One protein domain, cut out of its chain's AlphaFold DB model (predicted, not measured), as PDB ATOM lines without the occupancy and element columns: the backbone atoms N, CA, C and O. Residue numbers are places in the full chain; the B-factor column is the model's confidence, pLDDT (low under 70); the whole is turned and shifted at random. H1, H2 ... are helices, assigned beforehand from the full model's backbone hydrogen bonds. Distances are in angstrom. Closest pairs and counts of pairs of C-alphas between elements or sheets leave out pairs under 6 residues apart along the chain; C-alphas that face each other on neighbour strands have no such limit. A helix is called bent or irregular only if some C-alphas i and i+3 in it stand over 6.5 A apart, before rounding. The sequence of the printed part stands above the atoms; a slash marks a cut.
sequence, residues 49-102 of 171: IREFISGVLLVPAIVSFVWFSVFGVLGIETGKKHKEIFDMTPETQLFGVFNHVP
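What this domain is: This is residues 49 to 102 of the 171 residues of the protein "Glycine betaine transporter OpuD" of Staphylococcus aureus (UniProt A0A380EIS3). One long helix, H1, makes the length, and at its last turns the chain folds back into a small head with two short helices, H2 and H3. Residues 49 to 70 of H1 stick out as a free arm. The 54 printed residues have three named helices, H1, H2 and H3 in order, and no named strand: all helix. The whole is extended, with a radius of gyration of the C-alphas of 15.6 A and spans of 48 by 19 by 17 A.

How they stand to each other: H1, residues 49 to 81, touches H3, residues 90 to 98, with residues 74 to 79 alone; the closest C-alphas, of Gly 75 and Val 97, are 6.1 A apart. They run the same way at a steep tilt of 67 degrees, only just short of about perpendicular. H2, residues 83 to 87, is close to H1 but not clearly touching: the closest C-alphas, of Gly 79 and Ile 85, are 5.5 A apart. H2 touches H3, with the C-alphas of Ile 85 and Gly 96 closest at 6.0 A. O i to N i+4 pairs are within hydrogen-bond range in 27 of 29 in H1, 3 of 5 in H3 and 0 of 1 in H2, where 2 of 2 O i to N i+3 pairs are.

Where its parts are: H1 begins at C-alpha 49 (-58.421, -35.151, 25.122) and is 47.9 A long; H2 is 7.5 A. H3, 13.6 A, ends at C-alpha 98 (-40.742, -20.097, -9.648) and is irregular, C-alphas 91 and 94 being 7.3 A apart.

The domain as a whole: The C-alphas farthest apart, of Ile 49 and Glu 84, are 48.5 A apart. The printed part has no cut, both links are tight, and no printed residue is under 70 in pLDDT.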
ATOM      1  N   ILE A  49     -59.323 -36.302  24.941       96.06
ATOM      2  CA  ILE A  49     -58.421 -35.151  25.122       96.06
ATOM      3  C   ILE A  49     -57.016 -35.463  24.588       96.06
ATOM      4  O   ILE A  49     -56.379 -34.609  23.975       96.06
ATOM      5  N   ARG A  50     -56.536 -36.698  24.778       96.50
ATOM      6  CA  ARG A  50     -55.216 -37.114  24.296       96.50
ATOM      7  C   ARG A  50     -55.150 -37.108  22.771       96.50
ATOM      8  O   ARG A  50     -54.227 -36.524  22.220       96.50
ATOM      9  N   GLU A  51     -56.129 -37.714  22.100       95.75
ATOM     10  CA  GLU A  51     -56.198 -37.716  20.632       95.75
ATOM     11  C   GLU A  51     -56.322 -36.298  20.072       95.75
ATOM     12  O   GLU A  51     -55.662 -35.972  19.088       95.75
ATOM     13  N   PHE A  52     -57.123 -35.449  20.723       95.00
ATOM     14  CA  PHE A  52     -57.266 -34.042  20.368       95.00
ATOM     15  C   PHE A  52     -55.924 -33.306  20.436       95.00
ATOM     16  O   PHE A  52     -55.480 -32.760  19.430       95.00
ATOM     17  N   ILE A  53     -55.239 -33.338  21.586       95.75
ATOM     18  CA  ILE A  53     -53.961 -32.634  21.769       95.75
ATOM     19  C   ILE A  53     -52.906 -33.173  20.796       95.75
ATOM     20  O   ILE A  53     -52.226 -32.393  20.132       95.75
ATOM     21  N   SER A  54     -52.782 -34.496  20.668       96.12
ATOM     22  CA  SER A  54     -51.810 -35.101  19.755       96.12
ATOM     23  C   SER A  54     -52.090 -34.741  18.296       96.12
ATOM     24  O   SER A  54     -51.157 -34.391  17.580       96.12
ATOM     25  N   GLY A  55     -53.349 -34.771  17.853       94.06
ATOM     26  CA  GLY A  55     -53.716 -34.400  16.486       94.06
ATOM     27  C   GLY A  55     -53.439 -32.928  16.182       94.06
ATOM     28  O   GLY A  55     -52.825 -32.616  15.164       94.06
ATOM     29  N   VAL A  56     -53.834 -32.033  17.092       94.88
ATOM     30  CA  VAL A  56     -53.682 -30.576  16.937       94.88
ATOM     31  C   VAL A  56     -52.221 -30.137  16.956       94.88
ATOM     32  O   VAL A  56     -51.872 -29.182  16.271       94.88
ATOM     33  N   LEU A  57     -51.356 -30.824  17.702       95.06
ATOM     34  CA  LEU A  57     -49.932 -30.492  17.745       95.06
ATOM     35  C   LEU A  57     -49.147 -31.148  16.605       95.06
ATOM     36  O   LEU A  57     -48.371 -30.477  15.928       95.06
ATOM     37  N   LEU A  58     -49.328 -32.452  16.381       97.00
ATOM     38  CA  LEU A  58     -48.455 -33.211  15.482       97.00
ATOM     39  C   LEU A  58     -48.777 -32.973  14.008       97.00
ATOM     40  O   LEU A  58     -47.854 -32.810  13.213       97.00
ATOM     41  N   VAL A  59     -50.058 -32.938  13.627       96.00
ATOM     42  CA  VAL A  59     -50.432 -32.827  12.208       96.00
ATOM     43  C   VAL A  59     -49.976 -31.486  11.615       96.00
ATOM     44  O   VAL A  59     -49.256 -31.513  10.614       96.00
ATOM     45  N   PRO A  60     -50.281 -30.317  12.219       94.75
ATOM     46  CA  PRO A  60     -49.823 -29.036  11.683       94.75
ATOM     47  C   PRO A  60     -48.305 -28.875  11.743       94.75
ATOM     48  O   PRO A  60     -47.723 -28.291  10.829       94.75
ATOM     49  N   ALA A  61     -47.649 -29.417  12.775       96.81
ATOM     50  CA  ALA A  61     -46.194 -29.402  12.863       96.81
ATOM     51  C   ALA A  61     -45.557 -30.160  11.693       96.81
ATOM     52  O   ALA A  61     -44.697 -29.603  11.016       96.81
ATOM     53  N   ILE A  62     -46.003 -31.387  11.399       98.00
ATOM     54  CA  ILE A  62     -45.477 -32.192  10.283       98.00
ATOM     55  C   ILE A  62     -45.699 -31.484   8.946       98.00
ATOM     56  O   ILE A  62     -44.768 -31.380   8.149       98.00
ATOM     57  N   VAL A  63     -46.905 -30.958   8.710       97.38
ATOM     58  CA  VAL A  63     -47.206 -30.206   7.482       97.38
ATOM     59  C   VAL A  63     -46.287 -28.991   7.355       97.38
ATOM     60  O   VAL A  63     -45.723 -28.766   6.287       97.38
ATOM     61  N   SER A  64     -46.069 -28.256   8.449       96.62
ATOM     62  CA  SER A  64     -45.163 -27.102   8.471       96.62
ATOM     63  C   SER A  64     -43.721 -27.516   8.186       96.62
ATOM     64  O   SER A  64     -43.058 -26.888   7.365       96.62
ATOM     65  N   PHE A  65     -43.237 -28.602   8.800       97.50
ATOM     66  CA  PHE A  65     -41.901 -29.135   8.537       97.50
ATOM     67  C   PHE A  65     -41.714 -29.477   7.063       97.50
ATOM     68  O   PHE A  65     -40.711 -29.077   6.475       97.50
ATOM     69  N   VAL A  66     -42.673 -30.177   6.456       98.06
ATOM     70  CA  VAL A  66     -42.611 -30.526   5.032       98.06
ATOM     71  C   VAL A  66     -42.632 -29.263   4.172       98.06
ATOM     72  O   VAL A  66     -41.779 -29.114   3.302       98.06
ATOM     73  N   TRP A  67     -43.542 -28.327   4.447       97.19
ATOM     74  CA  TRP A  67     -43.663 -27.079   3.694       97.19
ATOM     75  C   TRP A  67     -42.370 -26.257   3.719       97.19
ATOM     76  O   TRP A  67     -41.819 -25.936   2.666       97.19
ATOM     77  N   PHE A  68     -41.838 -25.970   4.910       96.44
ATOM     78  CA  PHE A  68     -40.603 -25.198   5.058       96.44
ATOM     79  C   PHE A  68     -39.375 -25.948   4.541       96.44
ATOM     80  O   PHE A  68     -38.469 -25.315   4.008       96.44
ATOM     81  N   SER A  69     -39.341 -27.280   4.631       97.25
ATOM     82  CA  SER A  69     -38.239 -28.058   4.053       97.25
ATOM     83  C   SER A  69     -38.257 -27.999   2.528       97.25
ATOM     84  O   SER A  69     -37.213 -27.803   1.920       97.25
ATOM     85  N   VAL A  70     -39.425 -28.123   1.895       96.06
ATOM     86  CA  VAL A  70     -39.538 -28.090   0.431       96.06
ATOM     87  C   VAL A  70     -39.314 -26.674  -0.098       96.06
ATOM     88  O   VAL A  70     -38.382 -26.445  -0.866       96.06
ATOM     89  N   PHE A  71     -40.132 -25.709   0.324       95.31
ATOM     90  CA  PHE A  71     -40.088 -24.351  -0.222       95.31
ATOM     91  C   PHE A  71     -38.928 -23.525   0.332       95.31
ATOM     92  O   PHE A  71     -38.355 -22.723  -0.401       95.31
ATOM     93  N   GLY A  72     -38.534 -23.739   1.590       95.62
ATOM     94  CA  GLY A  72     -37.393 -23.045   2.185       95.62
ATOM     95  C   GLY A  72     -36.072 -23.467   1.548       95.62
ATOM     96  O   GLY A  72     -35.287 -22.606   1.155       95.62
ATOM     97  N   VAL A  73     -35.839 -24.773   1.360       96.12
ATOM     98  CA  VAL A  73     -34.635 -25.249   0.655       96.12
ATOM     99  C   VAL A  73     -34.662 -24.812  -0.805       96.12
ATOM    100  O   VAL A  73     -33.653 -24.309  -1.295       96.12
ATOM    101  N   LEU A  74     -35.809 -24.929  -1.485       95.88
ATOM    102  CA  LEU A  74     -35.946 -24.465  -2.865       95.88
ATOM    103  C   LEU A  74     -35.613 -22.972  -2.998       95.88
ATOM    104  O   LEU A  74     -34.848 -22.594  -3.885       95.88
ATOM    105  N   GLY A  75     -36.144 -22.136  -2.106       95.88
ATOM    106  CA  GLY A  75     -35.880 -20.700  -2.088       95.88
ATOM    107  C   GLY A  75     -34.412 -20.376  -1.822       95.88
ATOM    108  O   GLY A  75     -33.826 -19.573  -2.543       95.88
ATOM    109  N   ILE A  76     -33.783 -21.043  -0.847       96.00
ATOM    110  CA  ILE A  76     -32.364 -20.846  -0.521       96.00
ATOM    111  C   ILE A  76     -31.463 -21.264  -1.690       96.00
ATOM    112  O   ILE A  76     -30.578 -20.507  -2.085       96.00
ATOM    113  N   GLU A  77     -31.663 -22.457  -2.249       96.12
ATOM    114  CA  GLU A  77     -30.812 -22.982  -3.323       96.12
ATOM    115  C   GLU A  77     -30.979 -22.202  -4.631       96.12
ATOM    116  O   GLU A  77     -30.001 -21.981  -5.348       96.12
ATOM    117  N   THR A  78     -32.193 -21.728  -4.919       96.56
ATOM    118  CA  THR A  78     -32.449 -20.867  -6.081       96.56
ATOM    119  C   THR A  78     -31.857 -19.476  -5.862       96.56
ATOM    120  O   THR A  78     -31.105 -19.002  -6.709       96.56
ATOM    121  N   GLY A  79     -32.092 -18.861  -4.699       95.56
ATOM    122  CA  GLY A  79     -31.570 -17.532  -4.367       95.56
ATOM    123  C   GLY A  79     -30.040 -17.472  -4.297       95.56
ATOM    124  O   GLY A  79     -29.433 -16.472  -4.666       95.56
ATOM    125  N   LYS A  80     -29.360 -18.561  -3.912       96.12
ATOM    126  CA  LYS A  80     -27.887 -18.638  -3.988       96.12
ATOM    127  C   LYS A  80     -27.356 -18.506  -5.421       96.12
ATOM    128  O   LYS A  80     -26.263 -17.968  -5.603       96.12
ATOM    129  N   LYS A  81     -28.091 -19.021  -6.414       96.62
ATOM    130  CA  LYS A  81     -27.741 -18.946  -7.846       96.62
ATOM    131  C   LYS A  81     -28.211 -17.636  -8.486       96.62
ATOM    132  O   LYS A  81     -27.537 -17.132  -9.377       96.62
ATOM    133  N   HIS A  82     -29.325 -17.102  -7.995       95.94
ATOM    134  CA  HIS A  82     -30.030 -15.922  -8.488       95.94
ATOM    135  C   HIS A  82     -30.252 -14.952  -7.323       95.94
ATOM    136  O   HIS A  82     -31.300 -14.956  -6.673       95.94
ATOM    137  N   LYS A  83     -29.211 -14.177  -6.993       94.88
ATOM    138  CA  LYS A  83     -29.171 -13.350  -5.774       94.88
ATOM    139  C   LYS A  83     -30.210 -12.235  -5.764       94.88
ATOM    140  O   LYS A  83     -30.639 -11.850  -4.686       94.88
ATOM    141  N   GLU A  84     -30.642 -11.785  -6.938       94.12
ATOM    142  CA  GLU A  84     -31.699 -10.792  -7.128       94.12
ATOM    143  C   GLU A  84     -33.014 -11.175  -6.435       94.12
ATOM    144  O   GLU A  84     -33.786 -10.303  -6.054       94.12
ATOM    145  N   ILE A  85     -33.252 -12.472  -6.203       94.69
ATOM    146  CA  ILE A  85     -34.431 -12.967  -5.482       94.69
ATOM    147  C   ILE A  85     -34.428 -12.501  -4.020       94.69
ATOM    148  O   ILE A  85     -35.495 -12.300  -3.447       94.69
ATOM    149  N   PHE A  86     -33.256 -12.326  -3.400       92.88
ATOM    150  CA  PHE A  86     -33.164 -11.862  -2.011       92.88
ATOM    151  C   PHE A  86     -33.470 -10.371  -1.851       92.88
ATOM    152  O   PHE A  86     -33.788  -9.951  -0.742       92.88
ATOM    153  N   ASP A  87     -33.409  -9.606  -2.941       93.06
ATOM    154  CA  ASP A  87     -33.746  -8.182  -2.961       93.06
ATOM    155  C   ASP A  87     -35.232  -7.943  -3.306       93.06
ATOM    156  O   ASP A  87     -35.706  -6.805  -3.289       93.06
ATOM    157  N   MET A  88     -35.985  -9.003  -3.632       93.38
ATOM    158  CA  MET A  88     -37.424  -8.929  -3.891       93.38
ATOM    159  C   MET A  88     -38.220  -8.763  -2.596       93.38
ATOM    160  O   MET A  88     -37.802  -9.182  -1.518       93.38
ATOM    161  N   THR A  89     -39.428  -8.209  -2.713       91.69
ATOM    162  CA  THR A  89     -40.342  -8.139  -1.570       91.69
ATOM    163  C   THR A  89     -40.890  -9.533  -1.226       91.69
ATOM    164  O   THR A  89     -41.076 -10.357  -2.135       91.69
ATOM    165  N   PRO A  90     -41.205  -9.821   0.053       90.50
ATOM    166  CA  PRO A  90     -41.711 -11.131   0.469       90.50
ATOM    167  C   PRO A  90     -42.937 -11.616  -0.322       90.50
ATOM    168  O   PRO A  90     -43.082 -12.814  -0.568       90.50
ATOM    169  N   GLU A  91     -43.797 -10.700  -0.779       90.38
ATOM    170  CA  GLU A  91     -45.017 -11.000  -1.540       90.38
ATOM    171  C   GLU A  91     -44.716 -11.538  -2.946       90.38
ATOM    172  O   GLU A  91     -45.503 -12.303  -3.507       90.38
ATOM    173  N   THR A  92     -43.578 -11.147  -3.528       94.06
ATOM    174  CA  THR A  92     -43.188 -11.510  -4.900       94.06
ATOM    175  C   THR A  92     -42.104 -12.587  -4.947       94.06
ATOM    176  O   THR A  92     -41.937 -13.252  -5.972       94.06
ATOM    177  N   GLN A  93     -41.412 -12.825  -3.832       95.62
ATOM    178  CA  GLN A  93     -40.244 -13.699  -3.748       95.62
ATOM    179  C   GLN A  93     -40.529 -15.154  -4.163       95.62
ATOM    180  O   GLN A  93     -39.723 -15.759  -4.868       95.62
ATOM    181  N   LEU A  94     -41.694 -15.716  -3.806       96.00
ATOM    182  CA  LEU A  94     -42.087 -17.072  -4.227       96.00
ATOM    183  C   LEU A  94     -42.176 -17.194  -5.757       96.00
ATOM    184  O   LEU A  94     -41.695 -18.165  -6.341       96.00
ATOM    185  N   PHE A  95     -42.766 -16.194  -6.410       96.50
ATOM    186  CA  PHE A  95     -42.910 -16.156  -7.865       96.50
ATOM    187  C   PHE A  95     -41.562 -15.916  -8.554       96.50
ATOM    188  O   PHE A  95     -41.295 -16.507  -9.599       96.50
ATOM    189  N   GLY A  96     -40.685 -15.123  -7.928       96.06
ATOM    190  CA  GLY A  96     -39.286 -14.984  -8.332       96.06
ATOM    191  C   GLY A  96     -38.565 -16.331  -8.367       96.06
ATOM    192  O   GLY A  96     -37.974 -16.683  -9.383       96.06
ATOM    193  N   VAL A  97     -38.703 -17.142  -7.312       97.19
ATOM    194  CA  VAL A  97     -38.163 -18.514  -7.277       97.19
ATOM    195  C   VAL A  97     -38.766 -19.382  -8.384       97.19
ATOM    196  O   VAL A  97     -38.036 -20.108  -9.061       97.19
ATOM    197  N   PHE A  98     -40.079 -19.295  -8.618       97.44
ATOM    198  CA  PHE A  98     -40.742 -20.097  -9.648       97.44
ATOM    199  C   PHE A  98     -40.273 -19.792 -11.075       97.44
ATOM    200  O   PHE A  98     -40.274 -20.692 -11.910       97.44
ATOM    201  N   ASN A  99     -39.792 -18.582 -11.362       96.12
ATOM    202  CA  ASN A  99     -39.232 -18.259 -12.680       96.12
ATOM    203  C   ASN A  99     -37.976 -19.075 -13.029       96.12
ATOM    204  O   ASN A  99     -37.633 -19.197 -14.203       96.12
ATOM    205  N   HIS A 100     -37.318 -19.670 -12.031       95.81
ATOM    206  CA  HIS A 100     -36.103 -20.467 -12.200       95.81
ATOM    207  C   HIS A 100     -36.328 -21.979 -12.046       95.81
ATOM    208  O   HIS A 100     -35.362 -22.744 -12.048       95.81
ATOM    209  N   VAL A 101     -37.583 -22.435 -11.944       93.56
ATOM    210  CA  VAL A 101     -37.925 -23.867 -11.919       93.56
ATOM    211  C   VAL A 101     -38.766 -24.262 -13.139       93.56
ATOM    212  O   VAL A 101     -39.501 -23.437 -13.690       93.56
ATOM    213  N   PRO A 102     -38.701 -25.533 -13.581       93.94
ATOM    214  CA  PRO A 102     -39.567 -26.026 -14.646       93.94
ATOM    215  C   PRO A 102     -41.046 -25.781 -14.330       93.94
ATOM    216  O   PRO A 102     -41.482 -25.960 -13.196       93.94
TER     217      PRO A 102